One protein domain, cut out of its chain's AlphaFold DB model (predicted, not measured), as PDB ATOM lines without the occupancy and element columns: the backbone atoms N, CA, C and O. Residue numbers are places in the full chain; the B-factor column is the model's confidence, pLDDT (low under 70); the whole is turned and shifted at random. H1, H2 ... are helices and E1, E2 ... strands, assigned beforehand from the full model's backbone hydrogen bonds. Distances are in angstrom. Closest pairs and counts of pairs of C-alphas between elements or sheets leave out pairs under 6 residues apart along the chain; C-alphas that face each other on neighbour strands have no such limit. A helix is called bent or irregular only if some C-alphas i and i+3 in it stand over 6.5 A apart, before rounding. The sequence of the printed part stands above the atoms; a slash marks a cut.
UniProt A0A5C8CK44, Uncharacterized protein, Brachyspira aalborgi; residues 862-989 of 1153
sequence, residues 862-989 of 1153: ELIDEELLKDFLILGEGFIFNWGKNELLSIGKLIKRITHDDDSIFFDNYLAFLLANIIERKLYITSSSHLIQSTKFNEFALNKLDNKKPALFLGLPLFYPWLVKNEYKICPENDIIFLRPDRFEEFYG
ATOM      1  N   GLU A 862     162.370 130.021 138.097       92.25
ATOM      2  CA  GLU A 862     163.261 129.594 137.026       92.25
ATOM      3  C   GLU A 862     164.555 129.005 137.574       92.25
ATOM      4  O   GLU A 862     164.998 129.336 138.676       92.25
ATOM      5  N   LEU A 863     165.149 128.110 136.786       93.50
ATOM      6  CA  LEU A 863     166.498 127.621 137.028       93.50
ATOM      7  C   LEU A 863     167.487 128.779 136.837       93.50
ATOM      8  O   LEU A 863     167.368 129.550 135.882       93.50
ATOM      9  N   ILE A 864     168.446 128.903 137.752       92.88
ATOM     10  CA  ILE A 864     169.529 129.878 137.633       92.88
ATOM     11  C   ILE A 864     170.474 129.406 136.520       92.88
ATOM     12  O   ILE A 864     171.010 128.302 136.590       92.88
ATOM     13  N   ASP A 865     170.651 130.232 135.490       89.62
ATOM     14  CA  ASP A 865     171.500 129.932 134.336       89.62
ATOM     15  C   ASP A 865     172.973 130.332 134.559       89.62
ATOM     16  O   ASP A 865     173.321 131.073 135.484       89.62
ATOM     17  N   GLU A 866     173.866 129.816 133.705       88.12
ATOM     18  CA  GLU A 866     175.305 130.101 133.786       88.12
ATOM     19  C   GLU A 866     175.633 131.587 133.611       88.12
ATOM     20  O   GLU A 866     176.641 132.058 134.137       88.12
ATOM     21  N   GLU A 867     174.820 132.328 132.855       86.19
ATOM     22  CA  GLU A 867     175.021 133.763 132.656       86.19
ATOM     23  C   GLU A 867     174.804 134.513 133.973       86.19
ATOM     24  O   GLU A 867     175.669 135.278 134.403       86.19
ATOM     25  N   LEU A 868     173.700 134.226 134.670       88.62
ATOM     26  CA  LEU A 868     173.402 134.835 135.958       88.62
ATOM     27  C   LEU A 868     174.438 134.452 137.024       88.62
ATOM     28  O   LEU A 868     174.787 135.291 137.850       88.62
ATOM     29  N   LEU A 869     174.975 133.226 136.998       89.75
ATOM     30  CA  LEU A 869     176.043 132.802 137.916       89.75
ATOM     31  C   LEU A 869     177.381 133.492 137.643       89.75
ATOM     32  O   LEU A 869     178.092 133.814 138.594       89.75
ATOM     33  N   LYS A 870     177.725 133.744 136.372       88.06
ATOM     34  CA  LYS A 870     178.931 134.512 136.013       88.06
ATOM     35  C   LYS A 870     178.855 135.933 136.553       88.06
ATOM     36  O   LYS A 870     179.838 136.431 137.098       88.06
ATOM     37  N   ASP A 871     177.683 136.551 136.450       86.75
ATOM     38  CA  ASP A 871     177.480 137.915 136.928       86.75
ATOM     39  C   ASP A 871     177.269 137.984 138.447       86.75
ATOM     40  O   ASP A 871     177.624 138.989 139.060       86.75
ATOM     41  N   PHE A 872     176.736 136.939 139.086       90.75
ATOM     42  CA  PHE A 872     176.367 136.934 140.507       90.75
ATOM     43  C   PHE A 872     176.719 135.606 141.202       90.75
ATOM     44  O   PHE A 872     175.848 134.843 141.625       90.75
ATOM     45  N   LEU A 873     178.020 135.360 141.381       86.44
ATOM     46  CA  LEU A 873     178.573 134.115 141.939       86.44
ATOM     47  C   LEU A 873     177.970 133.701 143.295       86.44
ATOM     48  O   LEU A 873     177.760 132.517 143.548       86.44
ATOM     49  N   ILE A 874     177.655 134.661 144.170       88.00
ATOM     50  CA  ILE A 874     177.138 134.387 145.519       88.00
ATOM     51  C   ILE A 874     175.710 133.809 145.543       88.00
ATOM     52  O   ILE A 874     175.267 133.317 146.584       88.00
ATOM     53  N   LEU A 875     174.978 133.830 144.420       89.19
ATOM     54  CA  LEU A 875     173.668 133.176 144.333       89.19
ATOM     55  C   LEU A 875     173.779 131.671 144.611       89.19
ATOM     56  O   LEU A 875     172.970 131.136 145.372       89.19
ATOM     57  N   GLY A 876     174.813 131.030 144.055       90.31
ATOM     58  CA  GLY A 876     174.938 129.575 143.977       90.31
ATOM     59  C   GLY A 876     173.927 128.946 143.016       90.31
ATOM     60  O   GLY A 876     172.924 129.559 142.645       90.31
ATOM     61  N   GLU A 877     174.183 127.702 142.611       92.19
ATOM     62  CA  GLU A 877     173.246 126.951 141.774       92.19
ATOM     63  C   GLU A 877     171.913 126.727 142.513       92.19
ATOM     64  O   GLU A 877     171.878 126.537 143.737       92.19
ATOM     65  N   GLY A 878     170.799 126.778 141.777       93.19
ATOM     66  CA  GLY A 878     169.467 126.630 142.353       93.19
ATOM     67  C   GLY A 878     168.353 127.232 141.503       93.19
ATOM     68  O   GLY A 878     168.460 127.335 140.282       93.19
ATOM     69  N   PHE A 879     167.270 127.634 142.170       91.69
ATOM     70  CA  PHE A 879     166.105 128.263 141.543       91.69
ATOM     71  C   PHE A 879     165.882 129.671 142.081       91.69
ATOM     72  O   PHE A 879     166.100 129.930 143.263       91.69
ATOM     73  N   ILE A 880     165.365 130.562 141.244       90.31
ATOM     74  CA  ILE A 880     165.055 131.947 141.594       90.31
ATOM     75  C   ILE A 880     163.648 132.314 141.118       90.31
ATOM     76  O   ILE A 880     163.189 131.845 140.081       90.31
ATOM     77  N   PHE A 881     162.936 133.144 141.879       89.56
ATOM     78  CA  PHE A 881     161.653 133.693 141.436       89.56
ATOM     79  C   PHE A 881     161.847 134.640 140.249       89.56
ATOM     80  O   PHE A 881     162.791 135.431 140.244       89.56
ATOM     81  N   ASN A 882     160.920 134.614 139.288       89.56
ATOM     82  CA  ASN A 882     161.001 135.421 138.062       89.56
ATOM     83  C   ASN A 882     161.204 136.911 138.360       89.56
ATOM     84  O   ASN A 882     162.014 137.569 137.717       89.56
ATOM     85  N   TRP A 883     160.510 137.430 139.377       87.06
ATOM     86  CA  TRP A 883     160.662 138.819 139.810       87.06
ATOM     87  C   TRP A 883     162.108 139.119 140.251       87.06
ATOM     88  O   TRP A 883     162.695 140.085 139.782       87.06
ATOM     89  N   GLY A 884     162.708 138.253 141.078       87.75
ATOM     90  CA  GLY A 884     164.070 138.431 141.583       87.75
ATOM     91  C   GLY A 884     165.128 138.268 140.492       87.75
ATOM     92  O   GLY A 884     166.118 138.992 140.484       87.75
ATOM     93  N   LYS A 885     164.903 137.369 139.523       90.12
ATOM     94  CA  LYS A 885     165.743 137.264 138.321       90.12
ATOM     95  C   LYS A 885     165.681 138.548 137.496       90.12
ATOM     96  O   LYS A 885     166.726 139.094 137.153       90.12
ATOM     97  N   ASN A 886     164.480 139.055 137.222       89.62
ATOM     98  CA  ASN A 886     164.291 140.290 136.461       89.62
ATOM     99  C   ASN A 886     164.930 141.493 137.170       89.62
ATOM    100  O   ASN A 886     165.564 142.318 136.515       89.62
ATOM    101  N   GLU A 887     164.829 141.564 138.498       87.75
ATOM    102  CA  GLU A 887     165.475 142.596 139.317       87.75
ATOM    103  C   GLU A 887     167.010 142.543 139.182       87.75
ATOM    104  O   GLU A 887     167.664 143.572 139.027       87.75
ATOM    105  N   LEU A 888     167.606 141.345 139.169       90.25
ATOM    106  CA  LEU A 888     169.052 141.179 138.977       90.25
ATOM    107  C   LEU A 888     169.505 141.539 137.564       90.25
ATOM    108  O   LEU A 888     170.524 142.210 137.403       90.25
ATOM    109  N   LEU A 889     168.758 141.105 136.549       90.12
ATOM    110  CA  LEU A 889     169.074 141.385 135.148       90.12
ATOM    111  C   LEU A 889     168.927 142.871 134.804       90.12
ATOM    112  O   LEU A 889     169.710 143.382 134.008       90.12
ATOM    113  N   SER A 890     167.955 143.560 135.407       88.62
ATOM    114  CA  SER A 890     167.739 144.995 135.207       88.62
ATOM    115  C   SER A 890     168.629 145.833 136.127       88.62
ATOM    116  O   SER A 890     169.602 146.434 135.679       88.62
ATOM    117  N   ILE A 891     168.333 145.852 137.426       87.75
ATOM    118  CA  ILE A 891     168.962 146.736 138.409       87.75
ATOM    119  C   ILE A 891     170.321 146.187 138.856       87.75
ATOM    120  O   ILE A 891     171.286 146.944 138.940       87.75
ATOM    121  N   GLY A 892     170.442 144.880 139.101       89.56
ATOM    122  CA  GLY A 892     171.697 144.273 139.565       89.56
ATOM    123  C   GLY A 892     172.866 144.460 138.589       89.56
ATOM    124  O   GLY A 892     173.933 144.938 138.986       89.56
ATOM    125  N   LYS A 893     172.663 144.127 137.304       91.25
ATOM    126  CA  LYS A 893     173.678 144.286 136.246       91.25
ATOM    127  C   LYS A 893     174.014 145.757 136.012       91.25
ATOM    128  O   LYS A 893     175.190 146.103 135.906       91.25
ATOM    129  N   LEU A 894     172.993 146.618 135.985       91.31
ATOM    130  CA  LEU A 894     173.162 148.063 135.855       91.31
ATOM    131  C   LEU A 894     174.063 148.608 136.967       91.31
ATOM    132  O   LEU A 894     175.077 149.228 136.660       91.31
ATOM    133  N   ILE A 895     173.758 148.307 138.237       90.56
ATOM    134  CA  ILE A 895     174.557 148.765 139.380       90.56
ATOM    135  C   ILE A 895     176.001 148.264 139.280       90.56
ATOM    136  O   ILE A 895     176.919 149.064 139.454       90.56
ATOM    137  N   LYS A 896     176.229 146.980 138.967       90.19
ATOM    138  CA  LYS A 896     177.592 146.443 138.801       90.19
ATOM    139  C   LYS A 896     178.386 147.168 137.716       90.19
ATOM    140  O   LYS A 896     179.577 147.388 137.897       90.19
ATOM    141  N   ARG A 897     177.734 147.558 136.617       91.81
ATOM    142  CA  ARG A 897     178.373 148.280 135.511       91.81
ATOM    143  C   ARG A 897     178.709 149.731 135.866       91.81
ATOM    144  O   ARG A 897     179.732 150.222 135.410       91.81
ATOM    145  N   ILE A 898     177.867 150.403 136.654       91.69
ATOM    146  CA  ILE A 898     177.992 151.841 136.980       91.69
ATOM    147  C   ILE A 898     178.600 152.113 138.367       91.69
ATOM    148  O   ILE A 898     178.474 153.216 138.899       91.69
ATOM    149  N   THR A 899     179.220 151.110 138.994       90.44
ATOM    150  CA  THR A 899     179.900 151.253 140.290       90.44
ATOM    151  C   THR A 899     181.166 150.407 140.355       90.44
ATOM    152  O   THR A 899     181.197 149.268 139.883       90.44
ATOM    153  N   HIS A 900     182.194 150.927 141.018       90.25
ATOM    154  CA  HIS A 900     183.396 150.164 141.352       90.25
ATOM    155  C   HIS A 900     183.184 149.263 142.571       90.25
ATOM    156  O   HIS A 900     182.289 149.481 143.384       90.25
ATOM    157  N   ASP A 901     184.059 148.274 142.752       84.62
ATOM    158  CA  ASP A 901     183.955 147.324 143.869       84.62
ATOM    159  C   ASP A 901     184.108 147.986 145.250       84.62
ATOM    160  O   ASP A 901     183.512 147.546 146.235       84.62
ATOM    161  N   ASP A 902     184.858 149.088 145.330       86.19
ATOM    162  CA  ASP A 902     185.030 149.863 146.562       86.19
ATOM    163  C   ASP A 902     183.959 150.936 146.792       86.19
ATOM    164  O   ASP A 902     183.935 151.550 147.867       86.19
ATOM    165  N   ASP A 903     183.063 151.149 145.827       87.81
ATOM    166  CA  ASP A 903     182.004 152.137 145.953       87.81
ATOM    167  C   ASP A 903     180.980 151.720 147.016       87.81
ATOM    168  O   ASP A 903     180.507 150.582 147.076       87.81
ATOM    169  N   SER A 904     180.607 152.676 147.869       85.75
ATOM    170  CA  SER A 904     179.506 152.495 148.810       85.75
ATOM    171  C   SER A 904     178.181 152.897 148.177       85.75
ATOM    172  O   SER A 904     178.081 153.989 147.608       85.75
ATOM    173  N   ILE A 905     177.163 152.065 148.364       86.38
ATOM    174  CA  ILE A 905     175.806 152.273 147.861       86.38
ATOM    175  C   ILE A 905     174.869 152.567 149.027       86.38
ATOM    176  O   ILE A 905     175.029 152.010 150.112       86.38
ATOM    177  N   PHE A 906     173.882 153.427 148.806       82.94
ATOM    178  CA  PHE A 906     172.793 153.664 149.743       82.94
ATOM    179  C   PHE A 906     171.491 153.057 149.218       82.94
ATOM    180  O   PHE A 906     171.075 153.385 148.107       82.94
ATOM    181  N   PHE A 907     170.844 152.207 150.022       76.12
ATOM    182  CA  PHE A 907     169.517 151.666 149.721       76.12
ATOM    183  C   PHE A 907     168.461 152.274 150.644       76.12
ATOM    184  O   PHE A 907     168.511 152.094 151.860       76.12
ATOM    185  N   ASP A 908     167.473 152.927 150.039       67.12
ATOM    186  CA  ASP A 908     166.290 153.485 150.691       67.12
ATOM    187  C   ASP A 908     164.998 152.753 150.275       67.12
ATOM    188  O   ASP A 908     163.961 153.369 150.023       67.12
ATOM    189  N   ASN A 909     165.069 151.422 150.130       61.16
ATOM    190  CA  ASN A 909     163.925 150.561 149.807       61.16
ATOM    191  C   ASN A 909     164.096 149.125 150.358       61.16
ATOM    192  O   ASN A 909     165.175 148.542 150.286       61.16
ATOM    193  N   TYR A 910     163.006 148.537 150.869       54.84
ATOM    194  CA  TYR A 910     162.926 147.209 151.505       54.84
ATOM    195  C   TYR A 910     163.245 146.046 150.569       54.84
ATOM    196  O   TYR A 910     163.720 145.006 151.022       54.84
ATOM    197  N   LEU A 911     163.001 146.212 149.273       54.56
ATOM    198  CA  LEU A 911     163.163 145.141 148.293       54.56
ATOM    199  C   LEU A 911     164.633 144.915 147.875       54.56
ATOM    200  O   LEU A 911     164.967 143.828 147.414       54.56
ATOM    201  N   ALA A 912     165.534 145.876 148.125       61.31
ATOM    202  CA  ALA A 912     166.914 145.864 147.616       61.31
ATOM    203  C   ALA A 912     167.990 145.411 148.632       61.31
ATOM    204  O   ALA A 912     169.183 145.437 148.334       61.31
ATOM    205  N   PHE A 913     167.625 144.981 149.846       71.44
ATOM    206  CA  PHE A 913     168.638 144.673 150.870       71.44
ATOM    207  C   PHE A 913     169.449 143.404 150.571       71.44
ATOM    208  O   PHE A 913     170.665 143.406 150.747       71.44
ATOM    209  N   LEU A 914     168.813 142.332 150.081       78.19
ATOM    210  CA  LEU A 914     169.549 141.129 149.669       78.19
ATOM    211  C   LEU A 914     170.355 141.387 148.390       78.19
ATOM    212  O   LEU A 914     171.454 140.854 148.243       78.19
ATOM    213  N   LEU A 915     169.837 142.256 147.512       82.88
ATOM    214  CA  LEU A 915     170.494 142.663 146.273       82.88
ATOM    215  C   LEU A 915     171.906 143.187 146.543       82.88
ATOM    216  O   LEU A 915     172.826 142.754 145.863       82.88
ATOM    217  N   ALA A 916     172.096 144.016 147.577       78.75
ATOM    218  CA  ALA A 916     173.400 144.563 147.977       78.75
ATOM    219  C   ALA A 916     174.501 143.502 148.134       78.75
ATOM    220  O   ALA A 916     175.647 143.700 147.728       78.75
ATOM    221  N   ASN A 917     174.136 142.371 148.734       82.31
ATOM    222  CA  ASN A 917     175.039 141.247 148.914       82.31
ATOM    223  C   ASN A 917     175.244 140.473 147.620       82.31
ATOM    224  O   ASN A 917     176.375 140.103 147.329       82.31
ATOM    225  N   ILE A 918     174.172 140.256 146.851       87.06
ATOM    226  CA  ILE A 918     174.234 139.555 145.563       87.06
ATOM    227  C   ILE A 918     175.195 140.262 144.600       87.06
ATOM    228  O   ILE A 918     175.970 139.616 143.897       87.06
ATOM    229  N   ILE A 919     175.160 141.595 144.587       87.81
ATOM    230  CA  ILE A 919     176.007 142.414 143.718       87.81
ATOM    231  C   ILE A 919     177.403 142.689 144.295       87.81
ATOM    232  O   ILE A 919     178.205 143.330 143.621       87.81
ATOM    233  N   GLU A 920     177.691 142.224 145.513       86.75
ATOM    234  CA  GLU A 920     178.973 142.404 146.207       86.75
ATOM    235  C   GLU A 920     179.373 143.881 146.367       86.75
ATOM    236  O   GLU A 920     180.477 144.301 146.015       86.75
ATOM    237  N   ARG A 921     178.453 144.707 146.883       87.38
ATOM    238  CA  ARG A 921     178.699 146.143 147.094       87.38
ATOM    239  C   ARG A 921     178.582 146.532 148.559       87.38
ATOM    240  O   ARG A 921     177.735 146.026 149.301       87.38
ATOM    241  N   LYS A 922     179.455 147.458 148.972       88.19
ATOM    242  CA  LYS A 922     179.477 148.005 150.333       88.19
ATOM    243  C   LYS A 922     178.189 148.776 150.562       88.19
ATOM    244  O   LYS A 922     177.971 149.827 149.962       88.19
ATOM    245  N   LEU A 923     177.350 148.275 151.456       82.62
ATOM    246  CA  LEU A 923     176.086 148.916 151.759       82.62
ATOM    247  C   LEU A 923     176.249 149.944 152.873       82.62
ATOM    248  O   LEU A 923     176.873 149.687 153.900       82.62
ATOM    249  N   TYR A 924     175.639 151.105 152.687       75.38
ATOM    250  CA  TYR A 924     175.507 152.125 153.701       75.38
ATOM    251  C   TYR A 924     174.045 152.246 154.125       75.38
ATOM    252  O   TYR A 924     173.205 152.686 153.346       75.38
ATOM    253  N   ILE A 925     173.732 151.838 155.358       65.75
ATOM    254  CA  ILE A 925     172.366 151.918 155.889       65.75
ATOM    255  C   ILE A 925     172.291 153.017 156.940       65.75
ATOM    256  O   ILE A 925     172.840 152.889 158.037       65.75
ATOM    257  N   THR A 926     171.494 154.040 156.651       53.22
ATOM    258  CA  THR A 926     170.687 154.706 157.679       53.22
ATOM    259  C   THR A 926     169.324 154.022 157.666       53.22
ATOM    260  O   THR A 926     168.855 153.660 156.594       53.22
ATOM    261  N   SER A 927     168.736 153.748 158.833       52.03
ATOM    262  CA  SER A 927     167.538 152.909 158.983       52.03
ATOM    263  C   SER A 927     166.486 153.127 157.900       52.03
ATOM    264  O   SER A 927     166.233 154.262 157.512       52.03
ATOM    265  N   SER A 928     165.849 152.034 157.493       52.50
ATOM    266  CA  SER A 928     164.741 151.992 156.543       52.50
ATOM    267  C   SER A 928     163.826 153.224 156.584       52.50
ATOM    268  O   SER A 928     163.278 153.537 157.648       52.50
ATOM    269  N   SER A 929     163.581 153.857 155.434       45.25
ATOM    270  CA  SER A 929     162.613 154.956 155.297       45.25
ATOM    271  C   SER A 929     161.210 154.618 155.781       45.25
ATOM    272  O   SER A 929     160.468 155.555 156.038       45.25
ATOM    273  N   HIS A 930     160.827 153.338 155.949       47.31
ATOM    274  CA  HIS A 930     159.497 152.979 156.472       47.31
ATOM    275  C   HIS A 930     159.284 153.118 157.977       47.31
ATOM    276  O   HIS A 930     158.174 152.891 158.458       47.31
ATOM    277  N   LEU A 931     160.314 153.494 158.728       46.44
ATOM    278  CA  LEU A 931     160.157 153.874 160.126       46.44
ATOM    279  C   LEU A 931     160.077 155.386 160.183       46.44
ATOM    280  O   LEU A 931     160.914 156.061 159.587       46.44
ATOM    281  N   ILE A 932     159.087 155.930 160.888       51.69
ATOM    282  CA  ILE A 932     158.971 157.377 160.949       51.69
ATOM    283  C   ILE A 932     160.120 157.941 161.796       51.69
ATOM    284  O   ILE A 932     160.228 157.680 162.995       51.69
ATOM    285  N   GLN A 933     160.987 158.730 161.169       62.41
ATOM    286  CA  GLN A 933     162.249 159.131 161.779       62.41
ATOM    287  C   GLN A 933     162.098 160.430 162.567       62.41
ATOM    288  O   GLN A 933     161.546 161.406 162.059       62.41
ATOM    289  N   SER A 934     162.607 160.442 163.803       70.44
ATOM    290  CA  SER A 934     162.713 161.656 164.620       70.44
ATOM    291  C   SER A 934     163.628 162.680 163.947       70.44
ATOM    292  O   SER A 934     164.480 162.324 163.127       70.44
ATOM    293  N   THR A 935     163.514 163.957 164.313       74.06
ATOM    294  CA  THR A 935     164.399 165.001 163.764       74.06
ATOM    295  C   THR A 935     165.868 164.673 164.040       74.06
ATOM    296  O   THR A 935     166.674 164.653 163.117       74.06
ATOM    297  N   LYS A 936     166.174 164.223 165.263       76.69
ATOM    298  CA  LYS A 936     167.520 163.786 165.665       76.69
ATOM    299  C   LYS A 936     168.061 162.617 164.834       76.69
ATOM    300  O   LYS A 936     169.264 162.534 164.590       76.69
ATOM    301  N   PHE A 937     167.201 161.679 164.435       75.94
ATOM    302  CA  PHE A 937     167.629 160.587 163.567       75.94
ATOM    303  C   PHE A 937     167.928 161.093 162.151       75.94
ATOM    304  O   PHE A 937     168.959 160.731 161.591       75.94
ATOM    305  N   ASN A 938     167.067 161.956 161.602       74.00
ATOM    306  CA  ASN A 938     167.284 162.558 160.285       74.00
ATOM    307  C   ASN A 938     168.592 163.367 160.249       74.00
ATOM    308  O   ASN A 938     169.383 163.191 159.330       74.00
ATOM    309  N   GLU A 939     168.871 164.181 161.274       76.31
ATOM    310  CA  GLU A 939     170.149 164.895 161.429       76.31
ATOM    311  C   GLU A 939     171.340 163.932 161.440       76.31
ATOM    312  O   GLU A 939     172.329 164.133 160.735       76.31
ATOM    313  N   PHE A 940     171.251 162.853 162.226       78.75
ATOM    314  CA  PHE A 940     172.290 161.830 162.257       78.75
ATOM    315  C   PHE A 940     172.506 161.213 160.868       78.75
ATOM    316  O   PHE A 940     173.653 161.087 160.444       78.75
ATOM    317  N   ALA A 941     171.427 160.852 160.166       76.94
ATOM    318  CA  ALA A 941     171.470 160.249 158.837       76.94
ATOM    319  C   ALA A 941     172.077 161.196 157.789       76.94
ATOM    320  O   ALA A 941     172.968 160.786 157.046       76.94
ATOM    321  N   LEU A 942     171.673 162.470 157.784       78.00
ATOM    322  CA  LEU A 942     172.194 163.498 156.879       78.00
ATOM    323  C   LEU A 942     173.682 163.780 157.123       78.00
ATOM    324  O   LEU A 942     174.472 163.705 156.188       78.00
ATOM    325  N   ASN A 943     174.097 163.975 158.381       80.50
ATOM    326  CA  ASN A 943     175.514 164.147 158.740       80.50
ATOM    327  C   ASN A 943     176.365 162.949 158.297       80.50
ATOM    328  O   ASN A 943     177.538 163.055 157.934       80.50
ATOM    329  N   LYS A 944     175.780 161.758 158.363       77.88
ATOM    330  CA  LYS A 944     176.397 160.516 157.919       77.88
ATOM    331  C   LYS A 944     176.522 160.448 156.393       77.88
ATOM    332  O   LYS A 944     177.572 160.017 155.918       77.88
ATOM    333  N   LEU A 945     175.501 160.871 155.652       80.31
ATOM    334  CA  LEU A 945     175.537 160.984 154.193       80.31
ATOM    335  C   LEU A 945     176.576 162.020 153.738       80.31
ATOM    336  O   LEU A 945     177.386 161.699 152.873       80.31
ATOM    337  N   ASP A 946     176.651 163.187 154.387       83.75
ATOM    338  CA  ASP A 946     177.648 164.233 154.092       83.75
ATOM    339  C   ASP A 946     179.095 163.736 154.239       83.75
ATOM    340  O   ASP A 946     179.967 164.089 153.443       83.75
ATOM    341  N   ASN A 947     179.347 162.879 155.232       83.00
ATOM    342  CA  ASN A 947     180.666 162.295 155.467       83.00
ATOM    343  C   ASN A 947     181.030 161.184 154.471       83.00
ATOM    344  O   ASN A 947     182.204 161.007 154.155       83.00
ATOM    345  N   LYS A 948     180.054 160.375 154.040       80.38
ATOM    346  CA  LYS A 948     180.306 159.176 153.222       80.38
ATOM    347  C   LYS A 948     180.182 159.419 151.727       80.38
ATOM    348  O   LYS A 948     180.943 158.814 150.981       80.38
ATOM    349  N   LYS A 949     179.235 160.268 151.314       85.62
ATOM    350  CA  LYS A 949     178.913 160.597 149.917       85.62
ATOM    351  C   LYS A 949     178.853 159.344 149.029       85.62
ATOM    352  O   LYS A 949     179.761 159.143 148.220       85.62
ATOM    353  N   PRO A 950     177.840 158.472 149.204       88.38
ATOM    354  CA  PRO A 950     177.750 157.206 148.476       88.38
ATOM    355  C   PRO A 950     177.840 157.417 146.961       88.38
ATOM    356  O   PRO A 950     177.333 158.406 146.444       88.38
ATOM    357  N   ALA A 951     178.490 156.503 146.244       90.50
ATOM    358  CA  ALA A 951     178.633 156.600 144.790       90.50
ATOM    359  C   ALA A 951     177.273 156.521 144.083       90.50
ATOM    360  O   ALA A 951     177.041 157.203 143.085       90.50
ATOM    361  N   LEU A 952     176.380 155.707 144.649       89.94
ATOM    362  CA  LEU A 952     175.046 155.441 144.142       89.94
ATOM    363  C   LEU A 952     174.029 155.481 145.283       89.94
ATOM    364  O   LEU A 952     174.276 154.958 146.373       89.94
ATOM    365  N   PHE A 953     172.871 156.067 145.010       85.75
ATOM    366  CA  PHE A 953     171.701 156.063 145.874       85.75
ATOM    367  C   PHE A 953     170.535 155.409 145.127       85.75
ATOM    368  O   PHE A 953     170.239 155.790 143.998       85.75
ATOM    369  N   LEU A 954     169.870 154.437 145.748       79.88
ATOM    370  CA  LEU A 954     168.677 153.779 145.216       79.88
ATOM    371  C   LEU A 954     167.564 153.843 146.268       79.88
ATOM    372  O   LEU A 954     167.654 153.160 147.287       79.88
ATOM    373  N   GLY A 955     166.497 154.608 146.024       67.56
ATOM    374  CA  GLY A 955     165.282 154.548 146.844       67.56
ATOM    375  C   GLY A 955     164.477 155.848 146.960       67.56
ATOM    376  O   GLY A 955     164.460 156.653 146.036       67.56
ATOM    377  N   LEU A 956     163.719 155.977 148.054       59.47
ATOM    378  CA  LEU A 956     162.558 156.867 148.208       59.47
ATOM    379  C   LEU A 956     162.875 158.361 148.496       59.47
ATOM    380  O   LEU A 956     164.016 158.731 148.771       59.47
ATOM    381  N   PRO A 957     161.853 159.255 148.475       56.88
ATOM    382  CA  PRO A 957     162.044 160.707 148.411       56.88
ATOM    383  C   PRO A 957     162.699 161.426 149.594       56.88
ATOM    384  O   PRO A 957     162.972 162.624 149.500       56.88
ATOM    385  N   LEU A 958     162.917 160.747 150.723       62.16
ATOM    386  CA  LEU A 958     163.233 161.407 151.994       62.16
ATOM    387  C   LEU A 958     164.543 162.212 151.934       62.16
ATOM    388  O   LEU A 958     164.652 163.265 152.562       62.16
ATOM    389  N   PHE A 959     165.515 161.737 151.150       72.62
ATOM    390  CA  PHE A 959     166.836 162.350 151.014       72.62
ATOM    391  C   PHE A 959     167.035 163.117 149.698       72.62
ATOM    392  O   PHE A 959     168.142 163.593 149.452       72.62
ATOM    393  N   TYR A 960     165.991 163.333 148.885       74.12
ATOM    394  CA  TYR A 960     166.098 164.167 147.675       74.12
ATOM    395  C   TYR A 960     166.736 165.536 147.911       74.12
ATOM    396  O   TYR A 960     167.607 165.915 147.129       74.12
ATOM    397  N   PRO A 961     166.399 166.273 148.988       72.88
ATOM    398  CA  PRO A 961     167.029 167.564 149.242       72.88
ATOM    399  C   PRO A 961     168.546 167.463 149.383       72.88
ATOM    400  O   PRO A 961     169.283 168.347 148.952       72.88
ATOM    401  N   TRP A 962     169.008 166.372 149.992       79.38
ATOM    402  CA  TRP A 962     170.422 166.093 150.153       79.38
ATOM    403  C   TRP A 962     171.070 165.709 148.815       79.38
ATOM    404  O   TRP A 962     172.158 166.202 148.521       79.38
ATOM    405  N   LEU A 963     170.389 164.905 147.991       80.88
ATOM    406  CA  LEU A 963     170.849 164.518 146.652       80.88
ATOM    407  C   LEU A 963     171.027 165.735 145.738       80.88
ATOM    408  O   LEU A 963     172.095 165.891 145.153       80.88
ATOM    409  N   VAL A 964     170.035 166.632 145.681       79.00
ATOM    410  CA  VAL A 964     170.098 167.852 144.856       79.00
ATOM    411  C   VAL A 964     171.186 168.802 145.346       79.00
ATOM    412  O   VAL A 964     171.986 169.280 144.548       79.00
ATOM    413  N   LYS A 965     171.284 169.031 146.663       82.12
ATOM    414  CA  LYS A 965     172.344 169.872 147.252       82.12
ATOM    415  C   LYS A 965     173.753 169.368 146.911       82.12
ATOM    416  O   LYS A 965     174.679 170.166 146.838       82.12
ATOM    417  N   ASN A 966     173.918 168.054 146.754       85.56
ATOM    418  CA  ASN A 966     175.185 167.422 146.394       85.56
ATOM    419  C   ASN A 966     175.268 167.065 144.895       85.56
ATOM    420  O   ASN A 966     176.124 166.266 144.517       85.56
ATOM    421  N   GLU A 967     174.390 167.642 144.067       87.94
ATOM    422  CA  GLU A 967     174.402 167.562 142.599       87.94
ATOM    423  C   GLU A 967     174.313 166.135 142.029       87.94
ATOM    424  O   GLU A 967     174.758 165.866 140.912       87.94
ATOM    425  N   TYR A 968     173.725 165.195 142.774       88.44
ATOM    426  CA  TYR A 968     173.481 163.848 142.255       88.44
ATOM    427  C   TYR A 968     172.609 163.916 140.995       88.44
ATOM    428  O   TYR A 968     171.751 164.787 140.858       88.44
ATOM    429  N   LYS A 969     172.820 162.978 140.075       87.06
ATOM    430  CA  LYS A 969     172.128 162.921 138.782       87.06
ATOM    431  C   LYS A 969     171.347 161.624 138.649       87.06
ATOM    432  O   LYS A 969     171.808 160.580 139.107       87.06
ATOM    433  N   ILE A 970     170.182 161.684 138.011       85.75
ATOM    434  CA  ILE A 970     169.379 160.489 137.723       85.75
ATOM    435  C   ILE A 970     170.100 159.647 136.676       85.75
ATOM    436  O   ILE A 970     170.575 160.176 135.671       85.75
ATOM    437  N   CYS A 971     170.175 158.340 136.907       86.44
ATOM    438  CA  CYS A 971     170.697 157.397 135.933       86.44
ATOM    439  C   CYS A 971     169.823 157.425 134.662       86.44
ATOM    440  O   CYS A 971     168.611 157.229 134.756       86.44
ATOM    441  N   PRO A 972     170.394 157.624 133.459       85.69
ATOM    442  CA  PRO A 972     169.605 157.690 132.226       85.69
ATOM    443  C   PRO A 972     168.849 156.396 131.905       85.69
ATOM    444  O   PRO A 972     167.852 156.417 131.192       85.69
ATOM    445  N   GLU A 973     169.329 155.269 132.427       87.19
ATOM    446  CA  GLU A 973     168.762 153.941 132.186       87.19
ATOM    447  C   GLU A 973     167.765 153.507 133.264       87.19
ATOM    448  O   GLU A 973     167.113 152.473 133.112       87.19
ATOM    449  N   ASN A 974     167.663 154.249 134.371       83.38
ATOM    450  CA  ASN A 974     166.796 153.889 135.482       83.38
ATOM    451  C   ASN A 974     166.487 155.105 136.368       83.38
ATOM    452  O   ASN A 974     167.377 155.702 136.971       83.38
ATOM    453  N   ASP A 975     165.211 155.438 136.493       77.62
ATOM    454  CA  ASP A 975     164.746 156.630 137.190       77.62
ATOM    455  C   ASP A 975     164.911 156.566 138.715       77.62
ATOM    456  O   ASP A 975     164.940 157.623 139.349       77.62
ATOM    457  N   ILE A 976     165.012 155.380 139.335       77.88
ATOM    458  CA  ILE A 976     165.150 155.206 140.801       77.88
ATOM    459  C   ILE A 976     166.609 155.206 141.282       77.88
ATOM    460  O   ILE A 976     166.855 155.140 142.492       77.88
ATOM    461  N   ILE A 977     167.574 155.279 140.358       85.06
ATOM    462  CA  ILE A 977     169.012 155.305 140.649       85.06
ATOM    463  C   ILE A 977     169.556 156.725 140.508       85.06
ATOM    464  O   ILE A 977     169.449 157.344 139.451       85.06
ATOM    465  N   PHE A 978     170.253 157.194 141.541       87.62
ATOM    466  CA  PHE A 978     170.957 158.471 141.542       87.62
ATOM    467  C   PHE A 978     172.457 158.243 141.691       87.62
ATOM    468  O   PHE A 978     172.908 157.533 142.591       87.62
ATOM    469  N   LEU A 979     173.234 158.873 140.819       90.50
ATOM    470  CA  LEU A 979     174.684 158.773 140.770       90.50
ATOM    471  C   LEU A 979     175.329 160.063 141.250       90.50
ATOM    472  O   LEU A 979     174.869 161.164 140.942       90.50
ATOM    473  N   ARG A 980     176.433 159.915 141.979       91.81
ATOM    474  CA  ARG A 980     177.296 161.040 142.344       91.81
ATOM    475  C   ARG A 980     177.875 161.679 141.064       91.81
ATOM    476  O   ARG A 980     178.163 160.933 140.125       91.81
ATOM    477  N   PRO A 981     178.054 163.015 140.993       91.12
ATOM    478  CA  PRO A 981     178.465 163.702 139.763       91.12
ATOM    479  C   PRO A 981     179.674 163.092 139.046       91.12
ATOM    480  O   PRO A 981     179.637 162.910 137.834       91.12
ATOM    481  N   ASP A 982     180.720 162.735 139.792       91.88
ATOM    482  CA  ASP A 982     181.946 162.129 139.266       91.88
ATOM    483  C   ASP A 982     181.685 160.766 138.616       91.88
ATOM    484  O   ASP A 982     182.178 160.501 137.524       91.88
ATOM    485  N   ARG A 983     180.856 159.927 139.244       92.31
ATOM    486  CA  ARG A 983     180.457 158.618 138.705       92.31
ATOM    487  C   ARG A 983     179.548 158.760 137.493       92.31
ATOM    488  O   ARG A 983     179.702 158.031 136.521       92.31
ATOM    489  N   PHE A 984     178.623 159.716 137.521       92.25
ATOM    490  CA  PHE A 984     177.791 160.005 136.357       92.25
ATOM    491  C   PHE A 984     178.649 160.434 135.159       92.25
ATOM    492  O   PHE A 984     178.484 159.904 134.063       92.25
ATOM    493  N   GLU A 985     179.582 161.369 135.360       91.81
ATOM    494  CA  GLU A 985     180.488 161.822 134.301       91.81
ATOM    495  C   GLU A 985     181.393 160.702 133.783       91.81
ATOM    496  O   GLU A 985     181.649 160.648 132.583       91.81
ATOM    497  N   GLU A 986     181.843 159.808 134.660       94.06
ATOM    498  CA  GLU A 986     182.659 158.649 134.305       94.06
ATOM    499  C   GLU A 986     181.920 157.665 133.388       94.06
ATOM    500  O   GLU A 986     182.463 157.270 132.356       94.06
ATOM    501  N   PHE A 987     180.683 157.289 133.727       91.56
ATOM    502  CA  PHE A 987     179.952 156.250 132.991       91.56
ATOM    503  C   PHE A 987     179.116 156.773 131.818       91.56
ATOM    504  O   PHE A 987     178.914 156.043 130.849       91.56
ATOM    505  N   TYR A 988     178.639 158.020 131.881       90.56
ATOM    506  CA  TYR A 988     177.742 158.597 130.871       90.56
ATOM    507  C   TYR A 988     178.350 159.785 130.116       90.56
ATOM    508  O   TYR A 988     177.894 160.114 129.022       90.56
ATOM    509  N   GLY A 989     179.408 160.405 130.641       87.31
ATOM    510  CA  GLY A 989     180.056 161.562 130.026       87.31
ATOM    511  C   GLY A 989     179.351 162.893 130.308       87.31
ATOM    512  O   GLY A 989     178.159 162.969 130.596       87.31
TER     513      GLY A 989
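What this domain is: This is residues 862 to 989 of the 1153 residues of an uncharacterized protein of Brachyspira aalborgi (UniProt A0A5C8CK44). A strongly twisted sheet of five strands runs through the middle, with H2 and H3 over one face, H5 over the other and H6 by its E5 edge. H1 and the small strand E1 lie beyond H2 at one end of the longest axis, and H4, which only grazes the sheet, begins at the other end. The printed part has 128 residues, with six named helices and six named strands in the order H1, E1, H2, E2, H3, E3, H4, E4, H5, E5, E6, H6. The sheet is mixed, order E3, E2, E4, E6, E5, and the class is mixed, helices and strands. The whole is compact, with a radius of gyration of the C-alphas of 15.3 A and spans of 46 by 36 by 23 A.

Where its parts are: H1, residues 866 to 871, begins at C-alpha (175.305, 130.101, 133.786). E1 is residues 879 to 881 and H2 882 to 897, 21.8 A long. E2, 904 to 908, spans 13.4 A; H3, 910 to 918, spans 14.9 A; E3 is 922 to 924. H4, 935 to 948, spans 20.0 A, and E4 is 952 to 955. H5, 957 to 965, spans 13.8 A. E5 is 969 to 971, E6 974 to 979, and H6, 981 to 988, ends at C-alpha (177.742, 158.597, 130.871). H3 and H5 are irregular: C-alphas 911 and 914 are 7.7 A apart, as are 958 and 961.

How they stand to each other: E2 is parallel to E3, with N 905 and O 922 at 2.9 A, and to E4, with N 908 and O 954 at 2.8 A. E6 is antiparallel to E4, with N 953 and O 978 at 2.8 A, and forms a hairpin with E5, with N 971 and O 977 at 2.8 A. E2, H3, E3 is a strand-helix-strand unit, two parallel neighbour strands with a helix between, its crossover right-handed; E3, H4, E4 and E4, H5, E5 are split units, with E2 and E6 between their strands, also right-handed. H2 and H3 are on the same face, at heights of 12.1 A and 9.0 A over the sheet; H5 is on the opposite face, at 9.4 A. H1 and H2 are close but not clearly touching, the closest C-alphas being those of Asp 871 and Lys 893, 7.5 A. E1 pairs with no named strand. In H1, H4 and H6 every O i to N i+4 pair is within hydrogen-bond range; H2 has 11 of 12, H5 3 of 5, and H3 2 of 5, beside 3 of 6 O i to N i+3 pairs.

The domain as a whole: The two C-alphas farthest apart, those of Glu 866 and Thr 935, are 47.3 A apart. The printed part has no cut and no long link. Mean pLDDT of the printed part is 81.6; residues 908 to 912, 925 to 933 and 955 to 958 are under 70.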